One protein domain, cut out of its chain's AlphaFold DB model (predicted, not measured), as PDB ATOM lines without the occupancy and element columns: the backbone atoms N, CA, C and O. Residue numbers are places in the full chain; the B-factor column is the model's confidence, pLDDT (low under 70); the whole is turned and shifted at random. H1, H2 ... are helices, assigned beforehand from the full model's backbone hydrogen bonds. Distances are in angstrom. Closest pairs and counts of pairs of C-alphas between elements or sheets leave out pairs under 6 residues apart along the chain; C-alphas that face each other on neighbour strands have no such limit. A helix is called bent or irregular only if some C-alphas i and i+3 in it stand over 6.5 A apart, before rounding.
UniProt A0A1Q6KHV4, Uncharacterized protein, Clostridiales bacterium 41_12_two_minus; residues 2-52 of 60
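AT A GLANCE: This is residues 2 to 52 of the 60 residues of an uncharacterized protein of Clostridiales bacterium 41_12_two_minus (UniProt A0A1Q6KHV4). There is little regular structure here: a compact body mostly of loops, with the short helix H1 at one end and H2 and H3 near each other at the other. Residues 16 to 29 loop between these ends, residues 43 to 52 run back from H3 toward H1, and residues 2 to 6 reach away. The printed part has 51 residues, 17 in named helices, in the order H1, H2, H3, with no named strand: all helix, radius of gyration of the C-alphas 10.0 A, spans 28 by 26 by 16 A.

IN THESE COORDINATES: Find C-alpha 11 at (-25.418, 15.524, -14.473), where H1, residues 11 to 15, begins; it is irregular, only just, with C-alphas 11 and 14 6.51 A apart. H2 is residues 30 to 34. H3, residues 36 to 42, runs 9.5 A to C-alpha 42 at (-21.063, 31.097, -5.025).

HOW THE PARTS SIT: H2 and H3 are close but not clearly touching; their closest C-alphas, Tyr 32 and Val 39, are 7.2 A apart. H1 is apart from both. In H2 and H3 every O i to N i+4 pair is within hydrogen-bond range; in H1, 0 of 1, with 1 of 2 O i to N i+3 pairs.

THE WHOLE: The farthest C-alphas, Gly 2 and Lys 34, are 29.4 A apart. The printed part has no cut; H1 to H2 is a long link, H2 to H3 tight. Confidence is under 70 at residues 2 to 5, 22, and 24 to 25.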
ATOM      1  N   GLY A   2     -13.263   7.950   0.481       52.06
ATOM      2  CA  GLY A   2     -13.885   9.274   0.543       52.06
ATOM      3  C   GLY A   2     -15.018   9.379  -0.474       52.06
ATOM      4  O   GLY A   2     -14.834   9.029  -1.640       52.06
ATOM      5  N   GLU A   3     -16.193   9.810  -0.031       59.12
ATOM      6  CA  GLU A   3     -17.331  10.028  -0.915       59.12
ATOM      7  C   GLU A   3     -17.002  11.164  -1.888       59.12
ATOM      8  O   GLU A   3     -16.778  12.308  -1.494       59.12
ATOM      9  N   ILE A   4     -16.932  10.842  -3.182       66.38
ATOM     10  CA  ILE A   4     -16.739  11.849  -4.225       66.38
ATOM     11  C   ILE A   4     -18.060  12.605  -4.378       66.38
ATOM     12  O   ILE A   4     -18.984  12.173  -5.081       66.38
ATOM     13  N   VAL A   5     -18.153  13.748  -3.703       65.06
ATOM     14  CA  VAL A   5     -19.245  14.701  -3.884       65.06
ATOM     15  C   VAL A   5     -18.992  15.456  -5.186       65.06
ATOM     16  O   VAL A   5     -18.132  16.327  -5.270       65.06
ATOM     17  N   LEU A   6     -19.736  15.081  -6.229       71.94
ATOM     18  CA  LEU A   6     -19.721  15.774  -7.520       71.94
ATOM     19  C   LEU A   6     -20.144  17.244  -7.362       71.94
ATOM     20  O   LEU A   6     -20.771  17.611  -6.373       71.94
ATOM     21  N   PHE A   7     -19.841  18.083  -8.346       77.88
ATOM     22  CA  PHE A   7     -20.271  19.484  -8.348       77.88
ATOM     23  C   PHE A   7     -21.775  19.612  -8.657       77.88
ATOM     24  O   PHE A   7     -22.260  18.817  -9.459       77.88
ATOM     25  N   PRO A   8     -22.511  20.610  -8.123       74.50
ATOM     26  CA  PRO A   8     -23.947  20.788  -8.381       74.50
ATOM     27  C   PRO A   8     -24.384  20.834  -9.856       74.50
ATOM     28  O   PRO A   8     -25.484  20.398 -10.184       74.50
ATOM     29  N   THR A   9     -23.511  21.300 -10.750       73.19
ATOM     30  CA  THR A   9     -23.729  21.340 -12.208       73.19
ATOM     31  C   THR A   9     -23.502  19.998 -12.906       73.19
ATOM     32  O   THR A   9     -23.790  19.863 -14.095       73.19
ATOM     33  N   HIS A  10     -22.962  18.999 -12.208       79.75
ATOM     34  CA  HIS A  10     -22.706  17.688 -12.783       79.75
ATOM     35  C   HIS A  10     -24.029  16.945 -13.000       79.75
ATOM     36  O   HIS A  10     -24.888  16.926 -12.122       79.75
ATOM     37  N   LYS A  11     -24.185  16.267 -14.142       72.50
ATOM     38  CA  LYS A  11     -25.418  15.524 -14.473       72.50
ATOM     39  C   LYS A  11     -25.750  14.469 -13.409       72.50
ATOM     40  O   LYS A  11     -26.864  14.409 -12.903       72.50
ATOM     41  N   ASP A  12     -24.742  13.719 -12.968       72.12
ATOM     42  CA  ASP A  12     -24.881  12.735 -11.885       72.12
ATOM     43  C   ASP A  12     -24.957  13.329 -10.467       72.12
ATOM     44  O   ASP A  12     -25.151  12.581  -9.506       72.12
ATOM     45  N   TYR A  13     -24.835  14.655 -10.301       79.62
ATOM     46  CA  TYR A  13     -25.001  15.295  -8.991       79.62
ATOM     47  C   TYR A  13     -26.390  15.039  -8.438       79.62
ATOM     48  O   TYR A  13     -26.551  14.593  -7.299       79.62
ATOM     49  N   CYS A  14     -27.394  15.291  -9.279       77.88
ATOM     50  CA  CYS A  14     -28.757  15.006  -8.906       77.88
ATOM     51  C   CYS A  14     -29.072  13.513  -8.976       77.88
ATOM     52  O   CYS A  14     -29.884  13.043  -8.191       77.88
ATOM     53  N   GLY A  15     -28.356  12.746  -9.808       75.94
ATOM     54  CA  GLY A  15     -28.391  11.279  -9.865       75.94
ATOM     55  C   GLY A  15     -28.511  10.610  -8.490       75.94
ATOM     56  O   GLY A  15     -29.412   9.801  -8.259       75.94
ATOM     57  N   LYS A  16     -27.653  11.038  -7.559       77.31
ATOM     58  CA  LYS A  16     -27.534  10.503  -6.193       77.31
ATOM     59  C   LYS A  16     -28.405  11.213  -5.149       77.31
ATOM     60  O   LYS A  16     -28.363  10.854  -3.978       77.31
ATOM     61  N   CYS A  17     -29.183  12.223  -5.527       80.38
ATOM     62  CA  CYS A  17     -29.994  13.031  -4.614       80.38
ATOM     63  C   CYS A  17     -31.427  12.484  -4.496       80.38
ATOM     64  O   CYS A  17     -31.992  12.015  -5.482       80.38
ATOM     65  N   VAL A  18     -32.062  12.559  -3.318       82.38
ATOM     66  CA  VAL A  18     -33.473  12.145  -3.116       82.38
ATOM     67  C   VAL A  18     -34.425  12.946  -3.990       82.38
ATOM     68  O   VAL A  18     -35.430  12.414  -4.444       82.38
ATOM     69  N   TYR A  19     -34.055  14.189  -4.283       80.12
ATOM     70  CA  TYR A  19     -34.813  15.124  -5.105       80.12
ATOM     71  C   TYR A  19     -34.585  14.933  -6.611       80.12
ATOM     72  O   TYR A  19     -34.928  15.813  -7.392       80.12
ATOM     73  N   ASN A  20     -33.966  13.824  -7.021       82.94
ATOM     74  CA  ASN A  20     -33.806  13.479  -8.426       82.94
ATOM     75  C   ASN A  20     -35.160  13.259  -9.095       82.94
ATOM     76  O   ASN A  20     -35.859  12.289  -8.783       82.94
ATOM     77  N   ASN A  21     -35.459  14.100 -10.077       78.31
ATOM     78  CA  ASN A  21     -36.501  13.838 -11.042       78.31
ATOM     79  C   ASN A  21     -35.991  12.832 -12.075       78.31
ATOM     80  O   ASN A  21     -35.317  13.187 -13.041       78.31
ATOM     81  N   GLY A  22     -36.385  11.569 -11.908       69.75
ATOM     82  CA  GLY A  22     -36.003  10.486 -12.817       69.75
ATOM     83  C   GLY A  22     -36.453  10.669 -14.273       69.75
ATOM     84  O   GLY A  22     -35.970   9.942 -15.133       69.75
ATOM     85  N   LYS A  23     -37.348  11.625 -14.576       71.12
ATOM     86  CA  LYS A  23     -37.776  11.938 -15.951       71.12
ATOM     87  C   LYS A  23     -36.919  13.004 -16.632       71.12
ATOM     88  O   LYS A  23     -36.720  12.927 -17.838       71.12
ATOM     89  N   THR A  24     -36.437  13.998 -15.889       69.50
ATOM     90  CA  THR A  24     -35.641  15.117 -16.438       69.50
ATOM     91  C   THR A  24     -34.160  15.046 -16.065       69.50
ATOM     92  O   THR A  24     -33.359  15.793 -16.620       69.50
ATOM     93  N   GLY A  25     -33.775  14.163 -15.137       67.06
ATOM     94  CA  GLY A  25     -32.416  14.051 -14.599       67.06
ATOM     95  C   GLY A  25     -31.996  15.237 -13.719       67.06
ATOM     96  O   GLY A  25     -30.833  15.334 -13.332       67.06
ATOM     97  N   GLY A  26     -32.924  16.152 -13.425       75.56
ATOM     98  CA  GLY A  26     -32.700  17.361 -12.635       75.56
ATOM     99  C   GLY A  26     -33.110  17.211 -11.170       75.56
ATOM    100  O   GLY A  26     -33.783  16.255 -10.791       75.56
ATOM    101  N   CYS A  27     -32.711  18.177 -10.341       78.44
ATOM    102  CA  CYS A  27     -33.105  18.242  -8.931       78.44
ATOM    103  C   CYS A  27     -34.337  19.123  -8.754       78.44
ATOM    104  O   CYS A  27     -34.271  20.321  -9.006       78.44
ATOM    105  N   GLU A  28     -35.424  18.537  -8.254       82.75
ATOM    106  CA  GLU A  28     -36.710  19.207  -7.990       82.75
ATOM    107  C   GLU A  28     -36.810  19.812  -6.586       82.75
ATOM    108  O   GLU A  28     -37.888  20.156  -6.112       82.75
ATOM    109  N   ASN A  29     -35.684  19.964  -5.891       83.62
ATOM    110  CA  ASN A  29     -35.687  20.632  -4.599       83.62
ATOM    111  C   ASN A  29     -35.985  22.131  -4.793       83.62
ATOM    112  O   ASN A  29     -35.191  22.856  -5.392       83.62
ATOM    113  N   GLU A  30     -37.111  22.604  -4.259       85.75
ATOM    114  CA  GLU A  30     -37.530  24.003  -4.377       85.75
ATOM    115  C   GLU A  30     -36.517  24.991  -3.779       85.75
ATOM    116  O   GLU A  30     -36.314  26.073  -4.330       85.75
ATOM    117  N   GLU A  31     -35.842  24.635  -2.681       84.25
ATOM    118  CA  GLU A  31     -34.796  25.475  -2.086       84.25
ATOM    119  C   GLU A  31     -33.544  25.538  -2.959       84.25
ATOM    120  O   GLU A  31     -32.943  26.609  -3.091       84.25
ATOM    121  N   TYR A  32     -33.179  24.422  -3.601       83.50
ATOM    122  CA  TYR A  32     -32.125  24.404  -4.614       83.50
ATOM    123  C   TYR A  32     -32.497  25.286  -5.803       83.50
ATOM    124  O   TYR A  32     -31.663  26.067  -6.238       83.50
ATOM    125  N   ILE A  33     -33.730  25.210  -6.310       84.38
ATOM    126  CA  ILE A  33     -34.171  26.016  -7.458       84.38
ATOM    127  C   ILE A  33     -34.114  27.510  -7.106       84.38
ATOM    128  O   ILE A  33     -33.503  28.290  -7.842       84.38
ATOM    129  N   LYS A  34     -34.652  27.895  -5.939       89.56
ATOM    130  CA  LYS A  34     -34.633  29.279  -5.429       89.56
ATOM    131  C   LYS A  34     -33.217  29.813  -5.200       89.56
ATOM    132  O   LYS A  34     -32.966  30.993  -5.425       89.56
ATOM    133  N   ASN A  35     -32.282  28.959  -4.783       86.25
ATOM    134  CA  ASN A  35     -30.893  29.336  -4.507       86.25
ATOM    135  C   ASN A  35     -29.901  28.806  -5.551       86.25
ATOM    136  O   ASN A  35     -28.701  28.748  -5.277       86.25
ATOM    137  N   SER A  36     -30.363  28.442  -6.749       82.94
ATOM    138  CA  SER A  36     -29.559  27.705  -7.736       82.94
ATOM    139  C   SER A  36     -28.292  28.460  -8.128       82.94
ATOM    140  O   SER A  36     -27.222  27.863  -8.229       82.94
ATOM    141  N   TYR A  37     -28.378  29.784  -8.254       84.44
ATOM    142  CA  TYR A  37     -27.225  30.645  -8.497       84.44
ATOM    143  C   TYR A  37     -26.205  30.593  -7.351       84.44
ATOM    144  O   TYR A  37     -25.013  30.410  -7.586       84.44
ATOM    145  N   LYS A  38     -26.655  30.692  -6.095       87.06
ATOM    146  CA  LYS A  38     -25.757  30.613  -4.932       87.06
ATOM    147  C   LYS A  38     -25.102  29.241  -4.854       87.06
ATOM    148  O   LYS A  38     -23.891  29.163  -4.710       87.06
ATOM    149  N   VAL A  39     -25.874  28.175  -5.031       83.81
ATOM    150  CA  VAL A  39     -25.386  26.792  -4.990       83.81
ATOM    151  C   VAL A  39     -24.351  26.512  -6.083       83.81
ATOM    152  O   VAL A  39     -23.303  25.939  -5.794       83.81
ATOM    153  N   ASN A  40     -24.608  26.926  -7.326       81.25
ATOM    154  CA  ASN A  40     -23.731  26.623  -8.460       81.25
ATOM    155  C   ASN A  40     -22.539  27.587  -8.578       81.25
ATOM    156  O   ASN A  40     -21.430  27.151  -8.882       81.25
ATOM    157  N   CYS A  41     -22.748  28.887  -8.350       82.19
ATOM    158  CA  CYS A  41     -21.749  29.920  -8.641       82.19
ATOM    159  C   CYS A  41     -20.994  30.417  -7.402       82.19
ATOM    160  O   CYS A  41     -19.809  30.723  -7.512       82.19
ATOM    161  N   VAL A  42     -21.648  30.493  -6.238       86.44
ATOM    162  CA  VAL A  42     -21.063  31.097  -5.025       86.44
ATOM    163  C   VAL A  42     -20.494  30.023  -4.105       86.44
ATOM    164  O   VAL A  42     -19.303  29.994  -3.818       86.44
ATOM    165  N   TRP A  43     -21.356  29.119  -3.657       84.25
ATOM    166  CA  TRP A  43     -21.046  28.065  -2.701       84.25
ATOM    167  C   TRP A  43     -20.398  26.864  -3.355       84.25
ATOM    168  O   TRP A  43     -19.686  26.127  -2.680       84.25
ATOM    169  N   LYS A  44     -20.653  26.663  -4.656       82.94
ATOM    170  CA  LYS A  44     -20.126  25.526  -5.413       82.94
ATOM    171  C   LYS A  44     -20.500  24.165  -4.787       82.94
ATOM    172  O   LYS A  44     -19.881  23.145  -5.073       82.94
ATOM    173  N   TYR A  45     -21.527  24.159  -3.936       80.81
ATOM    174  CA  TYR A  45     -22.045  23.022  -3.181       80.81
ATOM    175  C   TYR A  45     -23.527  23.275  -2.847       80.81
ATOM    176  O   TYR A  45     -23.935  24.423  -2.651       80.81
ATOM    177  N   CYS A  46     -24.340  22.214  -2.786       80.94
ATOM    178  CA  CYS A  46     -25.752  22.298  -2.404       80.94
ATOM    179  C   CYS A  46     -25.966  21.817  -0.954       80.94
ATOM    180  O   CYS A  46     -25.908  20.606  -0.729       80.94
ATOM    181  N   PRO A  47     -26.291  22.706   0.008       81.00
ATOM    182  CA  PRO A  47     -26.684  22.305   1.368       81.00
ATOM    183  C   PRO A  47     -27.952  21.460   1.398       81.00
ATOM    184  O   PRO A  47     -28.150  20.638   2.283       81.00
ATOM    185  N   TYR A  48     -28.823  21.671   0.416       80.12
ATOM    186  CA  TYR A  48     -30.121  21.018   0.324       80.12
ATOM    187  C   TYR A  48     -30.037  19.635  -0.332       80.12
ATOM    188  O   TYR A  48     -31.056  18.951  -0.474       80.12
ATOM    189  N   ARG A  49     -28.838  19.209  -0.761       78.38
ATOM    190  CA  ARG A  49     -28.633  17.858  -1.273       78.38
ATOM    191  C   ARG A  49     -28.820  16.882  -0.123       78.38
ATOM    192  O   ARG A  49     -28.052  16.853   0.829       78.38
ATOM    193  N   LYS A  50     -29.822  16.030  -0.273       82.06
ATOM    194  CA  LYS A  50     -29.982  14.835   0.543       82.06
ATOM    195  C   LYS A  50     -29.665  13.657  -0.342       82.06
ATOM    196  O   LYS A  50     -30.309  13.483  -1.374       82.06
ATOM    197  N   GLU A  51     -28.651  12.888   0.016       78.69
ATOM    198  CA  GLU A  51     -28.329  11.690  -0.744       78.69
ATOM    199  C   GLU A  51     -29.456  10.672  -0.606       78.69
ATOM    200  O   GLU A  51     -30.026  10.486   0.473       78.69
ATOM    201  N   LYS A  52     -29.803  10.024  -1.720       73.69
ATOM    202  CA  LYS A  52     -30.557   8.779  -1.658       73.69
ATOM    203  C   LYS A  52     -29.678   7.840  -0.853       73.69
ATOM    204  O   LYS A  52     -28.559   7.558  -1.271       73.69
TER     205      LYS A  52